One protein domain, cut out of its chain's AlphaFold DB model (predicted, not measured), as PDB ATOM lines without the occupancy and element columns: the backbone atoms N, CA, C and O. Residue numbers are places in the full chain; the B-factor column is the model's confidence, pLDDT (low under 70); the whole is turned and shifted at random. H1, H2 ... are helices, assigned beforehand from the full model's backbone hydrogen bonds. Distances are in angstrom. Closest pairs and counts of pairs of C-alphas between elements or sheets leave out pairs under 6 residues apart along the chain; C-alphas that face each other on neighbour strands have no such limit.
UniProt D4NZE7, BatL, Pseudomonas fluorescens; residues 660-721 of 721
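This is residues 660 to 721 of the 721 residues of the protein "BatL" of Pseudomonas fluorescens (UniProt D4NZE7). A long helix, H1, meets H2 at a corner to make a V, and H3 folds back along H2 as a helical hairpin. Residues 660 to 672, the first part of H1, stick out as a free arm. The printed part has 62 residues with three named helices in the order H1, H2, H3 and no named strand; its class is all helix. It is only just compact, close to loose, with a radius of gyration of the C-alphas of 12.6 A, and it spans 37 by 30 by 18 A.

Find C-alpha 660 at (42.832, 24.010, 7.235); from there H1 runs through residues 660 to 682, 33.5 A from first to last C-alpha. H2, residues 684 to 699, begins at C-alpha 684 at (47.882, 51.265, 31.641) and is 22.7 A long. H3, residues 708 to 719, covers 16.3 A and ends at C-alpha 719 at (34.521, 50.396, 26.218).

Look first at Cys 680 and Tyr 687, whose C-alphas, 4.5 A apart, are the closest of H1 and H2. These helices touch only at the corner by their tight link, H1 with residues 680 to 681 alone and H2 with residues 686 to 690 alone. They run opposite ways at a steep tilt of 51 degrees. Next, H2 touches H3 with residues 691 to 698 alone; the closest C-alphas, those of Ala 698 and Ala 711, are 4.6 A apart. This hairpin runs opposite ways at a shallow tilt of 32 degrees, only just short of steep. H1 and H3 are apart. In H1 and H2 every O i to N i+4 pair is within hydrogen-bond range; in H3, 7 of 8 are.

The two C-alphas farthest apart, those of Pro 660 and Asp 685, are 37.7 A apart. Without the free residues 660 to 672, the body spans 31 by 18 by 17 A. The printed part has no cut and no long link; H2 to H3 is a short link of 8 residues. The mean pLDDT of the printed part is 88.4, and residue 721, the chain's last, is the one printed residue under 70.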
ATOM      1  N   PRO A 660      42.127  23.950   5.949       71.94
ATOM      2  CA  PRO A 660      42.832  24.010   7.235       71.94
ATOM      3  C   PRO A 660      43.578  25.335   7.454       71.94
ATOM      4  O   PRO A 660      43.863  25.700   8.595       71.94
ATOM      5  N   ARG A 661      43.862  26.081   6.380       76.19
ATOM      6  CA  ARG A 661      44.496  27.403   6.456       76.19
ATOM      7  C   ARG A 661      43.574  28.432   7.110       76.19
ATOM      8  O   ARG A 661      44.074  29.309   7.802       76.19
ATOM      9  N   MET A 662      42.254  28.298   6.950       73.44
ATOM     10  CA  MET A 662      41.274  29.181   7.594       73.44
ATOM     11  C   MET A 662      41.264  29.012   9.107       73.44
ATOM     12  O   MET A 662      41.282  29.998   9.835       73.44
ATOM     13  N   LEU A 663      41.284  27.765   9.581       74.62
ATOM     14  CA  LEU A 663      41.300  27.480  11.013       74.62
ATOM     15  C   LEU A 663      42.617  27.926  11.659       74.62
ATOM     16  O   LEU A 663      42.611  28.473  12.758       74.62
ATOM     17  N   ALA A 664      43.739  27.709  10.965       81.81
ATOM     18  CA  ALA A 664      45.042  28.177  11.420       81.81
ATOM     19  C   ALA A 664      45.081  29.708  11.526       81.81
ATOM     20  O   ALA A 664      45.473  30.219  12.570       81.81
ATOM     21  N   ALA A 665      44.605  30.421  10.499       80.56
ATOM     22  CA  ALA A 665      44.543  31.881  10.502       80.56
ATOM     23  C   ALA A 665      43.614  32.426  11.602       80.56
ATOM     24  O   ALA A 665      43.990  33.359  12.301       80.56
ATOM     25  N   ALA A 666      42.436  31.821  11.801       80.75
ATOM     26  CA  ALA A 666      41.519  32.202  12.878       80.75
ATOM     27  C   ALA A 666      42.177  32.066  14.257       80.75
ATOM     28  O   ALA A 666      42.156  32.997  15.057       80.75
ATOM     29  N   LYS A 667      42.807  30.911  14.507       85.25
ATOM     30  CA  LYS A 667      43.487  30.624  15.771       85.25
ATOM     31  C   LYS A 667      44.673  31.558  16.008       85.25
ATOM     32  O   LYS A 667      44.905  31.972  17.137       85.25
ATOM     33  N   GLU A 668      45.430  31.873  14.961       88.50
ATOM     34  CA  GLU A 668      46.545  32.814  15.044       88.50
ATOM     35  C   GLU A 668      46.059  34.227  15.394       88.50
ATOM     36  O   GLU A 668      46.611  34.847  16.300       88.50
ATOM     37  N   LEU A 669      44.999  34.711  14.736       88.12
ATOM     38  CA  LEU A 669      44.395  36.013  15.038       88.12
ATOM     39  C   LEU A 669      43.886  36.080  16.482       88.12
ATOM     40  O   LEU A 669      44.189  37.042  17.184       88.12
ATOM     41  N   GLU A 670      43.189  35.041  16.946       87.38
ATOM     42  CA  GLU A 670      42.705  34.942  18.327       87.38
ATOM     43  C   GLU A 670      43.868  34.989  19.331       87.38
ATOM     44  O   GLU A 670      43.853  35.779  20.273       87.38
ATOM     45  N   GLN A 671      44.929  34.210  19.091       89.44
ATOM     46  CA  GLN A 671      46.130  34.212  19.931       89.44
ATOM     47  C   GLN A 671      46.817  35.581  19.967       89.44
ATOM     48  O   GLN A 671      47.237  36.023  21.037       89.44
ATOM     49  N   GLN A 672      46.922  36.261  18.822       90.25
ATOM     50  CA  GLN A 672      47.488  37.607  18.738       90.25
ATOM     51  C   GLN A 672      46.649  38.621  19.523       90.25
ATOM     52  O   GLN A 672      47.214  39.415  20.272       90.25
ATOM     53  N   THR A 673      45.318  38.575  19.406       89.88
ATOM     54  CA  THR A 673      44.425  39.458  20.171       89.88
ATOM     55  C   THR A 673      44.533  39.194  21.668       89.88
ATOM     56  O   THR A 673      44.667  40.138  22.440       89.88
ATOM     57  N   CYS A 674      44.545  37.927  22.096       89.38
ATOM     58  CA  CYS A 674      44.757  37.586  23.502       89.38
ATOM     59  C   CYS A 674      46.103  38.109  24.015       89.38
ATOM     60  O   CYS A 674      46.153  38.676  25.102       89.38
ATOM     61  N   GLY A 675      47.178  37.951  23.237       89.56
ATOM     62  CA  GLY A 675      48.500  38.469  23.589       89.56
ATOM     63  C   GLY A 675      48.526  39.996  23.713       89.56
ATOM     64  O   GLY A 675      49.070  40.515  24.685       89.56
ATOM     65  N   LEU A 676      47.885  40.707  22.778       89.25
ATOM     66  CA  LEU A 676      47.729  42.163  22.826       89.25
ATOM     67  C   LEU A 676      46.985  42.602  24.095       89.25
ATOM     68  O   LEU A 676      47.489  43.434  24.842       89.25
ATOM     69  N   LEU A 677      45.816  42.016  24.369       88.94
ATOM     70  CA  LEU A 677      45.009  42.376  25.536       88.94
ATOM     71  C   LEU A 677      45.737  42.065  26.849       88.94
ATOM     72  O   LEU A 677      45.708  42.877  27.768       88.94
ATOM     73  N   GLN A 678      46.447  40.935  26.926       88.62
ATOM     74  CA  GLN A 678      47.292  40.612  28.077       88.62
ATOM     75  C   GLN A 678      48.388  41.658  28.291       88.62
ATOM     76  O   GLN A 678      48.632  42.048  29.433       88.62
ATOM     77  N   HIS A 679      49.023  42.147  27.225       87.25
ATOM     78  CA  HIS A 679      50.021  43.204  27.347       87.25
ATOM     79  C   HIS A 679      49.398  44.508  27.858       87.25
ATOM     80  O   HIS A 679      49.870  45.050  28.855       87.25
ATOM     81  N   CYS A 680      48.268  44.929  27.279       88.44
ATOM     82  CA  CYS A 680      47.543  46.115  27.734       88.44
ATOM     83  C   CYS A 680      47.102  46.010  29.205       88.44
ATOM     84  O   CYS A 680      47.116  47.002  29.920       88.44
ATOM     85  N   THR A 681      46.745  44.818  29.704       84.50
ATOM     86  CA  THR A 681      46.393  44.649  31.132       84.50
ATOM     87  C   THR A 681      47.576  44.844  32.086       84.50
ATOM     88  O   THR A 681      47.372  45.026  33.285       84.50
ATOM     89  N   GLN A 682      48.810  44.794  31.580       87.94
ATOM     90  CA  GLN A 682      50.035  44.985  32.360       87.94
ATOM     91  C   GLN A 682      50.571  46.423  32.279       87.94
ATOM     92  O   GLN A 682      51.355  46.811  33.147       87.94
ATOM     93  N   ASP A 683      50.149  47.205  31.279       89.44
ATOM     94  CA  ASP A 683      50.571  48.590  31.049       89.44
ATOM     95  C   ASP A 683      49.361  49.495  30.751       89.44
ATOM     96  O   ASP A 683      48.771  49.477  29.667       89.44
ATOM     97  N   THR A 684      49.009  50.331  31.730       88.25
ATOM     98  CA  THR A 684      47.882  51.265  31.641       88.25
ATOM     99  C   THR A 684      48.053  52.319  30.541       88.25
ATOM    100  O   THR A 684      47.063  52.706  29.915       88.25
ATOM    101  N   ASP A 685      49.273  52.795  30.286       89.69
ATOM    102  CA  ASP A 685      49.517  53.818  29.263       89.69
ATOM    103  C   ASP A 685      49.346  53.222  27.863       89.69
ATOM    104  O   ASP A 685      48.808  53.871  26.961       89.69
ATOM    105  N   GLU A 686      49.773  51.974  27.674       90.00
ATOM    106  CA  GLU A 686      49.521  51.243  26.437       90.00
ATOM    107  C   GLU A 686      48.034  50.940  26.250       90.00
ATOM    108  O   GLU A 686      47.505  51.192  25.167       90.00
ATOM    109  N   TYR A 687      47.335  50.496  27.300       92.06
ATOM    110  CA  TYR A 687      45.884  50.284  27.260       92.06
ATOM    111  C   TYR A 687      45.140  51.528  26.759       92.06
ATOM    112  O   TYR A 687      44.326  51.436  25.838       92.06
ATOM    113  N   LEU A 688      45.465  52.706  27.303       91.88
ATOM    114  CA  LEU A 688      44.859  53.974  26.891       91.88
ATOM    115  C   LEU A 688      45.150  54.317  25.423       91.88
ATOM    116  O   LEU A 688      44.245  54.747  24.706       91.88
ATOM    117  N   LYS A 689      46.385  54.105  24.949       93.06
ATOM    118  CA  LYS A 689      46.764  54.362  23.546       93.06
ATOM    119  C   LYS A 689      46.044  53.429  22.576       93.06
ATOM    120  O   LYS A 689      45.531  53.892  21.557       93.06
ATOM    121  N   VAL A 690      45.980  52.133  22.889       94.19
ATOM    122  CA  VAL A 690      45.292  51.142  22.050       94.19
ATOM    123  C   VAL A 690      43.788  51.415  22.029       94.19
ATOM    124  O   VAL A 690      43.190  51.397  20.955       94.19
ATOM    125  N   ALA A 691      43.187  51.744  23.176       93.38
ATOM    126  CA  ALA A 691      41.778  52.121  23.260       93.38
ATOM    127  C   ALA A 691      41.460  53.381  22.433       93.38
ATOM    128  O   ALA A 691      40.451  53.429  21.727       93.38
ATOM    129  N   GLU A 692      42.328  54.396  22.477       93.69
ATOM    130  CA  GLU A 692      42.176  55.620  21.687       93.69
ATOM    131  C   GLU A 692      42.269  55.350  20.178       93.69
ATOM    132  O   GLU A 692      41.421  55.820  19.415       93.69
ATOM    133  N   LEU A 693      43.235  54.534  19.743       95.31
ATOM    134  CA  LEU A 693      43.327  54.092  18.348       95.31
ATOM    135  C   LEU A 693      42.103  53.291  17.914       95.31
ATOM    136  O   LEU A 693      41.568  53.530  16.832       95.31
ATOM    137  N   ALA A 694      41.633  52.370  18.758       95.12
ATOM    138  CA  ALA A 694      40.469  51.549  18.462       95.12
ATOM    139  C   ALA A 694      39.225  52.417  18.220       95.12
ATOM    140  O   ALA A 694      38.529  52.212  17.227       95.12
ATOM    141  N   LYS A 695      38.985  53.437  19.059       94.88
ATOM    142  CA  LYS A 695      37.882  54.395  18.861       94.88
ATOM    143  C   LYS A 695      37.993  55.145  17.531       94.88
ATOM    144  O   LYS A 695      36.993  55.279  16.834       94.88
ATOM    145  N   ARG A 696      39.190  55.604  17.154       94.69
ATOM    146  CA  ARG A 696      39.412  56.348  15.898       94.69
ATOM    147  C   ARG A 696      39.202  55.476  14.668       94.69
ATOM    148  O   ARG A 696      38.424  55.835  13.792       94.69
ATOM    149  N   PHE A 697      39.783  54.278  14.662       95.44
ATOM    150  CA  PHE A 697      39.540  53.278  13.619       95.44
ATOM    151  C   PHE A 697      38.060  52.922  13.475       95.44
ATOM    152  O   PHE A 697      37.580  52.714  12.367       95.44
ATOM    153  N   ALA A 698      37.331  52.862  14.585       94.44
ATOM    154  CA  ALA A 698      35.907  52.568  14.597       94.44
ATOM    155  C   ALA A 698      35.050  53.727  14.047       94.44
ATOM    156  O   ALA A 698      34.021  53.465  13.429       94.44
ATOM    157  N   VAL A 699      35.473  54.983  14.228       93.88
ATOM    158  CA  VAL A 699      34.787  56.183  13.711       93.88
ATOM    159  C   VAL A 699      35.001  56.383  12.201       93.88
ATOM    160  O   VAL A 699      34.093  56.857  11.514       93.88
ATOM    161  N   GLU A 700      36.174  56.020  11.673       92.12
ATOM    162  CA  GLU A 700      36.548  56.173  10.254       92.12
ATOM    163  C   GLU A 700      37.187  54.898   9.655       92.12
ATOM    164  O   GLU A 700      38.323  54.913   9.173       92.12
ATOM    165  N   PRO A 701      36.479  53.754   9.643       93.12
ATOM    166  CA  PRO A 701      37.062  52.475   9.225       93.12
ATOM    167  C   PRO A 701      37.588  52.493   7.779       93.12
ATOM    168  O   PRO A 701      38.660  51.946   7.506       93.12
ATOM    169  N   ALA A 702      36.902  53.180   6.859       92.00
ATOM    170  CA  ALA A 702      37.315  53.298   5.459       92.00
ATOM    171  C   ALA A 702      38.637  54.062   5.257       92.00
ATOM    172  O   ALA A 702      39.422  53.698   4.369       92.00
ATOM    173  N   ALA A 703      38.939  55.072   6.082       91.44
ATOM    174  CA  ALA A 703      40.228  55.770   6.033       91.44
ATOM    175  C   ALA A 703      41.392  54.790   6.253       91.44
ATOM    176  O   ALA A 703      42.426  54.873   5.581       91.44
ATOM    177  N   HIS A 704      41.159  53.777   7.091       90.62
ATOM    178  CA  HIS A 704      42.132  52.763   7.494       90.62
ATOM    179  C   HIS A 704      41.972  51.415   6.773       90.62
ATOM    180  O   HIS A 704      42.643  50.448   7.127       90.62
ATOM    181  N   ASP A 705      41.142  51.334   5.731       88.19
ATOM    182  CA  ASP A 705      40.908  50.095   4.970       88.19
ATOM    183  C   ASP A 705      40.447  48.926   5.870       88.19
ATOM    184  O   ASP A 705      40.875  47.780   5.698       88.19
ATOM    185  N   LEU A 706      39.620  49.233   6.874       90.12
ATOM    186  CA  LEU A 706      39.081  48.279   7.841       90.12
ATOM    187  C   LEU A 706      37.612  47.976   7.553       90.12
ATOM    188  O   LEU A 706      36.862  48.839   7.102       90.12
ATOM    189  N   ASP A 707      37.183  46.752   7.864       90.12
ATOM    190  CA  ASP A 707      35.760  46.428   7.928       90.12
ATOM    191  C   ASP A 707      35.118  47.162   9.127       90.12
ATOM    192  O   ASP A 707      35.625  47.035  10.251       90.12
ATOM    193  N   PRO A 708      34.010  47.908   8.932       90.88
ATOM    194  CA  PRO A 708      33.373  48.659  10.010       90.88
ATOM    195  C   PRO A 708      32.998  47.794  11.215       90.88
ATOM    196  O   PRO A 708      33.209  48.202  12.354       90.88
ATOM    197  N   VAL A 709      32.501  46.573  10.997       89.31
ATOM    198  CA  VAL A 709      32.084  45.679  12.088       89.31
ATOM    199  C   VAL A 709      33.298  45.187  12.873       89.31
ATOM    200  O   VAL A 709      33.238  45.088  14.097       89.31
ATOM    201  N   VAL A 710      34.410  44.888  12.196       91.69
ATOM    202  CA  VAL A 710      35.669  44.519  12.864       91.69
ATOM    203  C   VAL A 710      36.191  45.672  13.723       91.69
ATOM    204  O   VAL A 710      36.518  45.446  14.889       91.69
ATOM    205  N   ALA A 711      36.226  46.894  13.188       93.44
ATOM    206  CA  ALA A 711      36.697  48.065  13.924       93.44
ATOM    207  C   ALA A 711      35.810  48.374  15.146       93.44
ATOM    208  O   ALA A 711      36.324  48.577  16.246       93.44
ATOM    209  N   GLN A 712      34.482  48.318  14.981       91.31
ATOM    210  CA  GLN A 712      33.518  48.488  16.076       91.31
ATOM    211  C   GLN A 712      33.688  47.434  17.170       91.31
ATOM    212  O   GLN A 712      33.784  47.779  18.347       91.31
ATOM    213  N   ASN A 713      33.750  46.154  16.795       90.38
ATOM    214  CA  ASN A 713      33.888  45.064  17.757       90.38
ATOM    215  C   ASN A 713      35.195  45.171  18.544       90.38
ATOM    216  O   ASN A 713      35.205  44.906  19.741       90.38
ATOM    217  N   PHE A 714      36.283  45.581  17.889       93.19
ATOM    218  CA  PHE A 714      37.557  45.786  18.564       93.19
ATOM    219  C   PHE A 714      37.501  46.955  19.555       93.19
ATOM    220  O   PHE A 714      37.934  46.808  20.694       93.19
ATOM    221  N   ALA A 715      36.906  48.088  19.173       93.19
ATOM    222  CA  ALA A 715      36.730  49.225  20.076       93.19
ATOM    223  C   ALA A 715      35.805  48.911  21.264       93.19
ATOM    224  O   ALA A 715      36.065  49.356  22.381       93.19
ATOM    225  N   ALA A 716      34.765  48.100  21.047       89.81
ATOM    226  CA  ALA A 716      33.836  47.685  22.093       89.81
ATOM    227  C   ALA A 716      34.516  46.901  23.229       89.81
ATOM    228  O   ALA A 716      34.059  46.994  24.366       89.81
ATOM    229  N   ILE A 717      35.623  46.193  22.957       89.38
ATOM    230  CA  ILE A 717      36.414  45.506  23.994       89.38
ATOM    231  C   ILE A 717      36.895  46.507  25.049       89.38
ATOM    232  O   ILE A 717      36.831  46.221  26.234       89.38
ATOM    233  N   PHE A 718      37.344  47.693  24.640       89.94
ATOM    234  CA  PHE A 718      37.897  48.694  25.560       89.94
ATOM    235  C   PHE A 718      36.825  49.513  26.279       89.94
ATOM    236  O   PHE A 718      37.071  50.031  27.363       89.94
ATOM    237  N   LEU A 719      35.650  49.647  25.667       85.81
ATOM    238  CA  LEU A 719      34.521  50.396  26.218       85.81
ATOM    239  C   LEU A 719      33.735  49.573  27.248       85.81
ATOM    240  O   LEU A 719      33.277  50.097  28.256       85.81
ATOM    241  N   ASN A 720      33.603  48.268  27.021       75.19
ATOM    242  CA  ASN A 720      32.786  47.402  27.870       75.19
ATOM    243  C   ASN A 720      33.563  46.726  29.020       75.19
ATOM    244  O   ASN A 720      32.947  45.950  29.752       75.19
ATOM    245  N   ASN A 721      34.871  46.991  29.155       60.31
ATOM    246  CA  ASN A 721      35.762  46.402  30.167       60.31
ATOM    247  C   ASN A 721      35.915  47.249  31.433       60.31
ATOM    248  O   ASN A 721      35.896  48.499  31.333       60.31
TER     249      ASN A 721